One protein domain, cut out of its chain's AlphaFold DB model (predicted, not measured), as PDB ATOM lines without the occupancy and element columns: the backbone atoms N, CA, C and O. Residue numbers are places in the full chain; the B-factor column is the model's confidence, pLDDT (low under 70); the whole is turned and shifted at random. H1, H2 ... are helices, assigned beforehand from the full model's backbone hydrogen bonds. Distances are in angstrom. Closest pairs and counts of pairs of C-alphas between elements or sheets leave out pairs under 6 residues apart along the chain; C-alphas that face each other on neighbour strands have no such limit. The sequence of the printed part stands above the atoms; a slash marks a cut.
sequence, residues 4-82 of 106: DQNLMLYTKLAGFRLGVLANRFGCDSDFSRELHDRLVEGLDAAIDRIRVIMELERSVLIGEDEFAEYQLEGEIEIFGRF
ATOM      1  N   ASP A   4    -124.982 424.794 -19.618       88.00
ATOM      2  CA  ASP A   4    -124.702 426.212 -19.348       88.00
ATOM      3  C   ASP A   4    -124.081 426.442 -17.960       88.00
ATOM      4  O   ASP A   4    -123.199 427.290 -17.789       88.00
ATOM      5  N   GLN A   5    -124.510 425.676 -16.951       87.88
ATOM      6  CA  GLN A   5    -123.937 425.744 -15.604       87.88
ATOM      7  C   GLN A   5    -122.491 425.240 -15.591       87.88
ATOM      8  O   GLN A   5    -121.645 425.862 -14.945       87.88
ATOM      9  N   ASN A   6    -122.194 424.168 -16.332       88.38
ATOM     10  CA  ASN A   6    -120.837 423.633 -16.453       88.38
ATOM     11  C   ASN A   6    -119.909 424.600 -17.186       88.38
ATOM     12  O   ASN A   6    -118.798 424.854 -16.720       88.38
ATOM     13  N   LEU A   7    -120.379 425.227 -18.267       92.12
ATOM     14  CA  LEU A   7    -119.605 426.233 -18.993       92.12
ATOM     15  C   LEU A   7    -119.314 427.470 -18.128       92.12
ATOM     16  O   LEU A   7    -118.190 427.988 -18.113       92.12
ATOM     17  N   MET A   8    -120.305 427.938 -17.364       93.81
ATOM     18  CA  MET A   8    -120.110 429.029 -16.410       93.81
ATOM     19  C   MET A   8    -119.097 428.646 -15.325       93.81
ATOM     20  O   MET A   8    -118.252 429.466 -14.958       93.81
ATOM     21  N   LEU A   9    -119.169 427.419 -14.803       91.12
ATOM     22  CA  LEU A   9    -118.245 426.948 -13.778       91.12
ATOM     23  C   LEU A   9    -116.816 426.819 -14.320       91.12
ATOM     24  O   LEU A   9    -115.895 427.341 -13.695       91.12
ATOM     25  N   TYR A  10    -116.643 426.238 -15.510       93.50
ATOM     26  CA  TYR A  10    -115.363 426.194 -16.219       93.50
ATOM     27  C   TYR A  10    -114.754 427.593 -16.351       93.50
ATOM     28  O   TYR A  10    -113.600 427.816 -15.989       93.50
ATOM     29  N   THR A  11    -115.555 428.562 -16.803       94.62
ATOM     30  CA  THR A  11    -115.106 429.949 -16.986       94.62
ATOM     31  C   THR A  11    -114.643 430.568 -15.666       94.62
ATOM     32  O   THR A  11    -113.600 431.220 -15.617       94.62
ATOM     33  N   LYS A  12    -115.386 430.338 -14.577       94.19
ATOM     34  CA  LYS A  12    -115.026 430.822 -13.237       94.19
ATOM     35  C   LYS A  12    -113.725 430.202 -12.734       94.19
ATOM     36  O   LYS A  12    -112.873 430.937 -12.241       94.19
ATOM     37  N   LEU A  13    -113.549 428.889 -12.882       93.38
ATOM     38  CA  LEU A  13    -112.325 428.207 -12.452       93.38
ATOM     39  C   LEU A  13    -111.112 428.642 -13.273       93.38
ATOM     40  O   LEU A  13    -110.078 428.969 -12.697       93.38
ATOM     41  N   ALA A  14    -111.245 428.730 -14.598       94.38
ATOM     42  CA  ALA A  14    -110.175 429.203 -15.470       94.38
ATOM     43  C   ALA A  14    -109.777 430.657 -15.152       94.38
ATOM     44  O   ALA A  14    -108.590 430.978 -15.080       94.38
ATOM     45  N   GLY A  15    -110.761 431.528 -14.902       95.44
ATOM     46  CA  GLY A  15    -110.519 432.904 -14.471       95.44
ATOM     47  C   GLY A  15    -109.836 432.983 -13.105       95.44
ATOM     48  O   GLY A  15    -108.895 433.756 -12.926       95.44
ATOM     49  N   PHE A  16    -110.253 432.149 -12.151       94.00
ATOM     50  CA  PHE A  16    -109.623 432.091 -10.836       94.00
ATOM     51  C   PHE A  16    -108.180 431.585 -10.920       94.00
ATOM     52  O   PHE A  16    -107.287 432.226 -10.374       94.00
ATOM     53  N   ARG A  17    -107.922 430.523 -11.692       95.50
ATOM     54  CA  ARG A  17    -106.571 430.017 -11.978       95.50
ATOM     55  C   ARG A  17    -105.661 431.106 -12.541       95.50
ATOM     56  O   ARG A  17    -104.531 431.258 -12.083       95.50
ATOM     57  N   LEU A  18    -106.153 431.887 -13.503       95.44
ATOM     58  CA  LEU A  18    -105.409 433.022 -14.052       95.44
ATOM     59  C   LEU A  18    -105.065 434.053 -12.965       95.44
ATOM     60  O   LEU A  18    -103.929 434.518 -12.905       95.44
ATOM     61  N   GLY A  19    -106.017 434.375 -12.087       94.00
ATOM     62  CA  GLY A  19    -105.789 435.267 -10.949       94.00
ATOM     63  C   GLY A  19    -104.749 434.730  -9.960       94.00
ATOM     64  O   GLY A  19    -103.882 435.476  -9.516       94.00
ATOM     65  N   VAL A  20    -104.780 433.430  -9.655       93.25
ATOM     66  CA  VAL A  20    -103.800 432.767  -8.778       93.25
ATOM     67  C   VAL A  20    -102.395 432.841  -9.378       93.25
ATOM     68  O   VAL A  20    -101.458 433.225  -8.681       93.25
ATOM     69  N   LEU A  21    -102.253 432.558 -10.676       92.94
ATOM     70  CA  LEU A  21    -100.983 432.691 -11.393       92.94
ATOM     71  C   LEU A  21    -100.474 434.136 -11.397       92.94
ATOM     72  O   LEU A  21     -99.289 434.363 -11.166       92.94
ATOM     73  N   ALA A  22    -101.357 435.115 -11.620       92.75
ATOM     74  CA  ALA A  22    -100.998 436.530 -11.572       92.75
ATOM     75  C   ALA A  22    -100.489 436.937 -10.178       92.75
ATOM     76  O   ALA A  22     -99.449 437.583 -10.064       92.75
ATOM     77  N   ASN A  23    -101.179 436.502  -9.121       88.06
ATOM     78  CA  ASN A  23    -100.803 436.793  -7.738       88.06
ATOM     79  C   ASN A  23     -99.466 436.152  -7.355       88.06
ATOM     80  O   ASN A  23     -98.654 436.798  -6.696       88.06
ATOM     81  N   ARG A  24     -99.192 434.932  -7.838       90.06
ATOM     82  CA  ARG A  24     -97.924 434.228  -7.605       90.06
ATOM     83  C   ARG A  24     -96.699 435.056  -8.005       90.06
ATOM     84  O   ARG A  24     -95.666 434.974  -7.344       90.06
ATOM     85  N   PHE A  25     -96.790 435.860  -9.067       84.88
ATOM     86  CA  PHE A  25     -95.678 436.716  -9.502       84.88
ATOM     87  C   PHE A  25     -95.309 437.798  -8.481       84.88
ATOM     88  O   PHE A  25     -94.155 438.216  -8.446       84.88
ATOM     89  N   GLY A  26     -96.262 438.233  -7.654       84.25
ATOM     90  CA  GLY A  26     -96.051 439.224  -6.599       84.25
ATOM     91  C   GLY A  26     -95.642 438.635  -5.249       84.25
ATOM     92  O   GLY A  26     -95.561 439.376  -4.276       84.25
ATOM     93  N   CYS A  27     -95.430 437.320  -5.151       86.75
ATOM     94  CA  CYS A  27     -95.083 436.674  -3.890       86.75
ATOM     95  C   CYS A  27     -93.588 436.785  -3.579       86.75
ATOM     96  O   CYS A  27     -92.743 436.344  -4.369       86.75
ATOM     97  N   ASP A  28     -93.287 437.281  -2.380       84.50
ATOM     98  CA  ASP A  28     -91.921 437.497  -1.887       84.50
ATOM     99  C   ASP A  28     -91.327 436.286  -1.148       84.50
ATOM    100  O   ASP A  28     -90.120 436.238  -0.924       84.50
ATOM    101  N   SER A  29     -92.152 435.302  -0.771       85.75
ATOM    102  CA  SER A  29     -91.709 434.102  -0.052       85.75
ATOM    103  C   SER A  29     -91.942 432.822  -0.846       85.75
ATOM    104  O   SER A  29     -92.968 432.662  -1.515       85.75
ATOM    105  N   ASP A  30     -91.008 431.881  -0.713       85.38
ATOM    106  CA  ASP A  30     -91.101 430.560  -1.343       85.38
ATOM    107  C   ASP A  30     -92.325 429.784  -0.843       85.38
ATOM    108  O   ASP A  30     -93.043 429.199  -1.646       85.38
ATOM    109  N   PHE A  31     -92.660 429.904   0.449       84.25
ATOM    110  CA  PHE A  31     -93.884 429.337   1.030       84.25
ATOM    111  C   PHE A  31     -95.153 429.836   0.324       84.25
ATOM    112  O   PHE A  31     -96.039 429.055  -0.016       84.25
ATOM    113  N   SER A  32     -95.254 431.148   0.074       85.44
ATOM    114  CA  SER A  32     -96.420 431.706  -0.615       85.44
ATOM    115  C   SER A  32     -96.483 431.235  -2.065       85.44
ATOM    116  O   SER A  32     -97.575 430.986  -2.568       85.44
ATOM    117  N   ARG A  33     -95.336 431.106  -2.742       89.44
ATOM    118  CA  ARG A  33     -95.269 430.608  -4.124       89.44
ATOM    119  C   ARG A  33     -95.690 429.145  -4.216       89.44
ATOM    120  O   ARG A  33     -96.501 428.829  -5.077       89.44
ATOM    121  N   GLU A  34     -95.219 428.304  -3.301       89.06
ATOM    122  CA  GLU A  34     -95.591 426.888  -3.224       89.06
ATOM    123  C   GLU A  34     -97.092 426.709  -2.957       89.06
ATOM    124  O   GLU A  34     -97.755 425.902  -3.606       89.06
ATOM    125  N   LEU A  35     -97.666 427.527  -2.068       89.75
ATOM    126  CA  LEU A  35     -99.107 427.526  -1.817       89.75
ATOM    127  C   LEU A  35     -99.910 427.886  -3.078       89.75
ATOM    128  O   LEU A  35    -100.942 427.274  -3.357       89.75
ATOM    129  N   HIS A  36     -99.436 428.870  -3.852       92.12
ATOM    130  CA  HIS A  36    -100.044 429.218  -5.136       92.12
ATOM    131  C   HIS A  36     -99.893 428.100  -6.171       92.12
ATOM    132  O   HIS A  36    -100.858 427.843  -6.887       92.12
ATOM    133  N   ASP A  37     -98.741 427.430  -6.238       91.75
ATOM    134  CA  ASP A  37     -98.513 426.305  -7.153       91.75
ATOM    135  C   ASP A  37     -99.492 425.157  -6.874       91.75
ATOM    136  O   ASP A  37    -100.202 424.722  -7.780       91.75
ATOM    137  N   ARG A  38     -99.659 424.765  -5.607       90.06
ATOM    138  CA  ARG A  38    -100.639 423.734  -5.218       90.06
ATOM    139  C   ARG A  38    -102.081 424.141  -5.488       90.06
ATOM    140  O   ARG A  38    -102.901 423.323  -5.901       90.06
ATOM    141  N   LEU A  39    -102.413 425.414  -5.275       92.50
ATOM    142  CA  LEU A  39    -103.737 425.914  -5.626       92.50
ATOM    143  C   LEU A  39    -103.972 425.831  -7.140       92.50
ATOM    144  O   LEU A  39    -105.066 425.459  -7.556       92.50
ATOM    145  N   VAL A  40    -102.967 426.143  -7.964       94.50
ATOM    146  CA  VAL A  40    -103.055 425.980  -9.423       94.50
ATOM    147  C   VAL A  40    -103.258 424.514  -9.797       94.50
ATOM    148  O   VAL A  40    -104.154 424.238 -10.587       94.50
ATOM    149  N   GLU A  41    -102.517 423.582  -9.195       93.62
ATOM    150  CA  GLU A  41    -102.678 422.140  -9.436       93.62
ATOM    151  C   GLU A  41    -104.095 421.651  -9.103       93.62
ATOM    152  O   GLU A  41    -104.734 420.971  -9.909       93.62
ATOM    153  N   GLY A  42    -104.635 422.053  -7.949       92.38
ATOM    154  CA  GLY A  42    -106.006 421.718  -7.570       92.38
ATOM    155  C   GLY A  42    -107.053 422.307  -8.520       92.38
ATOM    156  O   GLY A  42    -108.059 421.660  -8.819       92.38
ATOM    157  N   LEU A  43    -106.821 423.523  -9.025       94.25
ATOM    158  CA  LEU A  43    -107.698 424.150 -10.016       94.25
ATOM    159  C   LEU A  43    -107.609 423.468 -11.379       94.25
ATOM    160  O   LEU A  43    -108.640 423.318 -12.028       94.25
ATOM    161  N   ASP A  44    -106.421 423.030 -11.794       95.19
ATOM    162  CA  ASP A  44    -106.236 422.260 -13.024       95.19
ATOM    163  C   ASP A  44    -106.987 420.922 -12.945       95.19
ATOM    164  O   ASP A  44    -107.786 420.620 -13.832       95.19
ATOM    165  N   ALA A  45    -106.878 420.199 -11.826       93.12
ATOM    166  CA  ALA A  45    -107.644 418.972 -11.600       93.12
ATOM    167  C   ALA A  45    -109.172 419.200 -11.624       93.12
ATOM    168  O   ALA A  45    -109.915 418.402 -12.205       93.12
ATOM    169  N   ALA A  46    -109.656 420.302 -11.039       92.50
ATOM    170  CA  ALA A  46    -111.074 420.662 -11.087       92.50
ATOM    171  C   ALA A  46    -111.542 421.005 -12.513       92.50
ATOM    172  O   ALA A  46    -112.629 420.600 -12.929       92.50
ATOM    173  N   ILE A  47    -110.730 421.753 -13.265       94.25
ATOM    174  CA  ILE A  47    -111.018 422.145 -14.649       94.25
ATOM    175  C   ILE A  47    -111.098 420.914 -15.553       94.25
ATOM    176  O   ILE A  47    -112.037 420.805 -16.345       94.25
ATOM    177  N   ASP A  48    -110.154 419.986 -15.426       94.31
ATOM    178  CA  ASP A  48    -110.136 418.766 -16.232       94.31
ATOM    179  C   ASP A  48    -111.342 417.875 -15.925       94.31
ATOM    180  O   ASP A  48    -111.978 417.364 -16.848       94.31
ATOM    181  N   ARG A  49    -111.758 417.787 -14.657       92.81
ATOM    182  CA  ARG A  49    -112.990 417.081 -14.283       92.81
ATOM    183  C   ARG A  49    -114.237 417.690 -14.929       92.81
ATOM    184  O   ARG A  49    -115.075 416.960 -15.452       92.81
ATOM    185  N   ILE A  50    -114.364 419.019 -14.947       93.50
ATOM    186  CA  ILE A  50    -115.496 419.678 -15.621       93.50
ATOM    187  C   ILE A  50    -115.478 419.417 -17.125       93.50
ATOM    188  O   ILE A  50    -116.539 419.236 -17.717       93.50
ATOM    189  N   ARG A  51    -114.299 419.379 -17.755       94.62
ATOM    190  CA  ARG A  51    -114.196 419.042 -19.182       94.62
ATOM    191  C   ARG A  51    -114.731 417.641 -19.466       94.62
ATOM    192  O   ARG A  51    -115.491 417.504 -20.419       94.62
ATOM    193  N   VAL A  52    -114.414 416.661 -18.618       94.38
ATOM    194  CA  VAL A  52    -114.968 415.297 -18.710       94.38
ATOM    195  C   VAL A  52    -116.491 415.316 -18.578       94.38
ATOM    196  O   VAL A  52    -117.181 414.747 -19.417       94.38
ATOM    197  N   ILE A  53    -117.038 416.036 -17.592       93.62
ATOM    198  CA  ILE A  53    -118.497 416.183 -17.429       93.62
ATOM    199  C   ILE A  53    -119.132 416.795 -18.688       93.62
ATOM    200  O   ILE A  53    -120.134 416.288 -19.178       93.62
ATOM    201  N   MET A  54    -118.546 417.856 -19.251       92.75
ATOM    202  CA  MET A  54    -119.050 418.501 -20.471       92.75
ATOM    203  C   MET A  54    -118.943 417.602 -21.713       92.75
ATOM    204  O   MET A  54    -119.748 417.720 -22.639       92.75
ATOM    205  N   GLU A  55    -117.929 416.743 -21.777       93.81
ATOM    206  CA  GLU A  55    -117.786 415.737 -22.827       93.81
ATOM    207  C   GLU A  55    -118.866 414.662 -22.701       93.81
ATOM    208  O   GLU A  55    -119.566 414.402 -23.674       93.81
ATOM    209  N   LEU A  56    -119.094 414.141 -21.495       93.56
ATOM    210  CA  LEU A  56    -120.152 413.171 -21.220       93.56
ATOM    211  C   LEU A  56    -121.551 413.743 -21.477       93.56
ATOM    212  O   LEU A  56    -122.366 413.078 -22.107       93.56
ATOM    213  N   GLU A  57    -121.826 414.990 -21.082       92.31
ATOM    214  CA  GLU A  57    -123.085 415.669 -21.426       92.31
ATOM    215  C   GLU A  57    -123.309 415.713 -22.937       92.31
ATOM    216  O   GLU A  57    -124.420 415.478 -23.413       92.31
ATOM    217  N   ARG A  58    -122.252 415.985 -23.707       91.88
ATOM    218  CA  ARG A  58    -122.325 415.967 -25.167       91.88
ATOM    219  C   ARG A  58    -122.627 414.564 -25.683       91.88
ATOM    220  O   ARG A  58    -123.509 414.448 -26.525       91.88
ATOM    221  N   SER A  59    -121.945 413.537 -25.171       91.62
ATOM    222  CA  SER A  59    -122.154 412.130 -25.543       91.62
ATOM    223  C   SER A  59    -123.577 411.649 -25.252       91.62
ATOM    224  O   SER A  59    -124.171 410.967 -26.087       91.62
ATOM    225  N   VAL A  60    -124.160 412.070 -24.122       90.62
ATOM    226  CA  VAL A  60    -125.574 411.828 -23.789       90.62
ATOM    227  C   VAL A  60    -126.496 412.507 -24.803       90.62
ATOM    228  O   VAL A  60    -127.407 411.876 -25.328       90.62
ATOM    229  N   LEU A  61    -126.250 413.780 -25.127       89.81
ATOM    230  CA  LEU A  61    -127.100 414.545 -26.049       89.81
ATOM    231  C   LEU A  61    -127.124 413.973 -27.473       89.81
ATOM    232  O   LEU A  61    -128.157 414.031 -28.137       89.81
ATOM    233  N   ILE A  62    -125.992 413.462 -27.953       92.25
ATOM    234  CA  ILE A  62    -125.860 412.881 -29.298       92.25
ATOM    235  C   ILE A  62    -126.212 411.386 -29.341       92.25
ATOM    236  O   ILE A  62    -126.383 410.844 -30.432       92.25
ATOM    237  N   GLY A  63    -126.351 410.734 -28.180       87.31
ATOM    238  CA  GLY A  63    -126.673 409.310 -28.066       87.31
ATOM    239  C   GLY A  63    -125.555 408.382 -28.552       87.31
ATOM    240  O   GLY A  63    -125.846 407.299 -29.055       87.31
ATOM    241  N   GLU A  64    -124.292 408.810 -28.461       85.12
ATOM    242  CA  GLU A  64    -123.136 408.039 -28.954       85.12
ATOM    243  C   GLU A  64    -122.731 406.885 -28.023       85.12
ATOM    244  O   GLU A  64    -122.165 405.898 -28.495       85.12
ATOM    245  N   ASP A  65    -123.028 406.985 -26.725       86.81
ATOM    246  CA  ASP A  65    -122.651 405.993 -25.713       86.81
ATOM    247  C   ASP A  65    -123.827 405.692 -24.768       86.81
ATOM    248  O   ASP A  65    -124.316 406.567 -24.053       86.81
ATOM    249  N   GLU A  66    -124.259 404.426 -24.757       85.69
ATOM    250  CA  GLU A  66    -125.338 403.895 -23.911       85.69
ATOM    251  C   GLU A  66    -125.025 404.024 -22.409       85.69
ATOM    252  O   GLU A  66    -125.933 404.113 -21.584       85.69
ATOM    253  N   PHE A  67    -123.742 404.090 -22.038       90.69
ATOM    254  CA  PHE A  67    -123.299 404.245 -20.654       90.69
ATOM    255  C   PHE A  67    -123.015 405.698 -20.257       90.69
ATOM    256  O   PHE A  67    -122.695 405.944 -19.090       90.69
ATOM    257  N   ALA A  68    -123.131 406.664 -21.175       90.31
ATOM    258  CA  ALA A  68    -122.755 408.051 -20.906       90.31
ATOM    259  C   ALA A  68    -123.598 408.687 -19.794       90.31
ATOM    260  O   ALA A  68    -123.062 409.451 -18.997       90.31
ATOM    261  N   GLU A  69    -124.887 408.346 -19.685       89.69
ATOM    262  CA  GLU A  69    -125.750 408.854 -18.608       89.69
ATOM    263  C   GLU A  69    -125.274 408.378 -17.230       89.69
ATOM    264  O   GLU A  69    -125.156 409.179 -16.302       89.69
ATOM    265  N   TYR A  70    -124.929 407.093 -17.114       91.12
ATOM    266  CA  TYR A  70    -124.420 406.509 -15.872       91.12
ATOM    267  C   TYR A  70    -123.049 407.085 -15.487       91.12
ATOM    268  O   TYR A  70    -122.813 407.434 -14.330       91.12
ATOM    269  N   GLN A  71    -122.147 407.225 -16.462       92.69
ATOM    270  CA  GLN A  71    -120.839 407.847 -16.243       92.69
ATOM    271  C   GLN A  71    -120.984 409.314 -15.826       92.69
ATOM    272  O   GLN A  71    -120.325 409.753 -14.885       92.69
ATOM    273  N   LEU A  72    -121.874 410.063 -16.484       92.50
ATOM    274  CA  LEU A  72    -122.136 411.467 -16.180       92.50
ATOM    275  C   LEU A  72    -122.638 411.650 -14.745       92.50
ATOM    276  O   LEU A  72    -122.162 412.541 -14.040       92.50
ATOM    277  N   GLU A  73    -123.572 410.811 -14.296       92.25
ATOM    278  CA  GLU A  73    -124.075 410.849 -12.922       92.25
ATOM    279  C   GLU A  73    -122.950 410.610 -11.902       92.25
ATOM    280  O   GLU A  73    -122.795 411.391 -10.957       92.25
ATOM    281  N   GLY A  74    -122.112 409.594 -12.133       92.06
ATOM    282  CA  GLY A  74    -120.970 409.290 -11.268       92.06
ATOM    283  C   GLY A  74    -119.940 410.422 -11.214       92.06
ATOM    284  O   GLY A  74    -119.483 410.807 -10.136       92.06
ATOM    285  N   GLU A  75    -119.609 411.012 -12.360       92.62
ATOM    286  CA  GLU A  75    -118.667 412.130 -12.443       92.62
ATOM    287  C   GLU A  75    -119.194 413.388 -11.732       92.62
ATOM    288  O   GLU A  75    -118.432 414.065 -11.035       92.62
ATOM    289  N   ILE A  76    -120.501 413.670 -11.826       90.88
ATOM    290  CA  ILE A  76    -121.148 414.761 -11.082       90.88
ATOM    291  C   ILE A  76    -121.090 414.505  -9.569       90.88
ATOM    292  O   ILE A  76    -120.795 415.433  -8.810       90.88
ATOM    293  N   GLU A  77    -121.341 413.275  -9.108       90.94
ATOM    294  CA  GLU A  77    -121.258 412.928  -7.682       90.94
ATOM    295  C   GLU A  77    -119.833 413.109  -7.142       90.94
ATOM    296  O   GLU A  77    -119.635 413.736  -6.095       90.94
ATOM    297  N   ILE A  78    -118.832 412.591  -7.862       87.50
ATOM    298  CA  ILE A  78    -117.422 412.699  -7.471       87.50
ATOM    299  C   ILE A  78    -116.998 414.167  -7.439       87.50
ATOM    300  O   ILE A  78    -116.382 414.609  -6.467       87.50
ATOM    301  N   PHE A  79    -117.359 414.939  -8.463       87.62
ATOM    302  CA  PHE A  79    -117.036 416.358  -8.518       87.62
ATOM    303  C   PHE A  79    -117.707 417.155  -7.390       87.62
ATOM    304  O   PHE A  79    -117.082 418.042  -6.813       87.62
ATOM    305  N   GLY A  80    -118.929 416.793  -6.988       85.56
ATOM    306  CA  GLY A  80    -119.609 417.391  -5.833       85.56
ATOM    307  C   GLY A  80    -118.874 417.202  -4.497       85.56
ATOM    308  O   GLY A  80    -119.129 417.944  -3.549       85.56
ATOM    309  N   ARG A  81    -117.948 416.240  -4.420       88.06
ATOM    310  CA  ARG A  81    -117.084 415.979  -3.255       88.06
ATOM    311  C   ARG A  81    -115.654 416.488  -3.438       88.06
ATOM    312  O   ARG A  81    -114.832 416.284  -2.547       88.06
ATOM    313  N   PHE A  82    -115.340 417.112  -4.572       85.69
ATOM    314  CA  PHE A  82    -113.988 417.556  -4.878       85.69
ATOM    315  C   PHE A  82    -113.542 418.663  -3.917       85.69
ATOM    316  O   PHE A  82    -114.208 419.688  -3.762       85.69
TER     317      PHE A  82
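Overview. This is residues 4 to 82 of the 106 residues of an uncharacterized protein of Rhizobium aethiopicum (UniProt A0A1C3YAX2). What shape do these atoms make? One long helix, H2, runs nearly the whole length of a slender rod, and two shorter helices fold back along it: H1 from the end where H2 begins and H3 from the end where H2 finishes. The chain makes a zigzag of two helical hairpins that share H2, while H1 and H3 stay apart from each other. What is it built of, and how large is it? The printed part has 79 residues with three named helices, in the order H1, H2, H3, and no named strand, and its class is all helix. It is loose, with a radius of gyration of the C-alphas of 15.8 A, and the C-alphas span 52 by 20 by 16 A.

Arrangement. How does the first helix stand to the next? H1, residues 4 to 24, touches H2, residues 30 to 62, with 25 pairs of C-alphas within 8 A; the closest are those of Arg 24 and Arg 33, 5.7 A apart. The two form a hairpin, running opposite ways at a shallow tilt of 17 degrees, with their centres 9.5 A apart. What follows at the far end? H3, residues 68 to 80, touches residues 46 to 60 of H2 alone, and the closest C-alphas, those of Val 60 and Ala 68, are 5.5 A apart. These two also form a hairpin, running opposite ways at a shallow tilt of 25 degrees. Do the first and last helices meet? H1 and H3 are apart, with no C-alpha of the one within 8 A of the other. What do the backbone N and O atoms show? In H1, H2 and H3 every O i to N i+4 pair is within hydrogen-bond range.

Along the chain. Where does the first helix begin? H1 starts at C-alpha 4, at (-124.702, 426.212, -19.348), and runs 30.3 A to C-alpha 24. Where does the longest helix lie? H2, 33 residues, goes from C-alpha 30 at (-91.101, 430.560, -1.343) to C-alpha 62 at (-125.860, 412.881, -29.298), a length of 48.0 A. Where does the last helix end? H3 runs 18.0 A from C-alpha 68 to C-alpha 80, at (-119.609, 417.391, -5.833).

Size, cuts and confidence. How far does the printed part reach? The two C-alphas farthest apart are those of Asp 28 and Glu 66, at 52.3 A, while the first and last printed C-alphas, of Asp 4 and Phe 82, are 20.0 A apart. Are there cuts or long links? The printed part has no cut, and the links from H1 to H2 and from H2 to H3 are tight, with 5 residues each. How confident is the model? The mean pLDDT of the printed part is 91.0, and no printed residue is under 70.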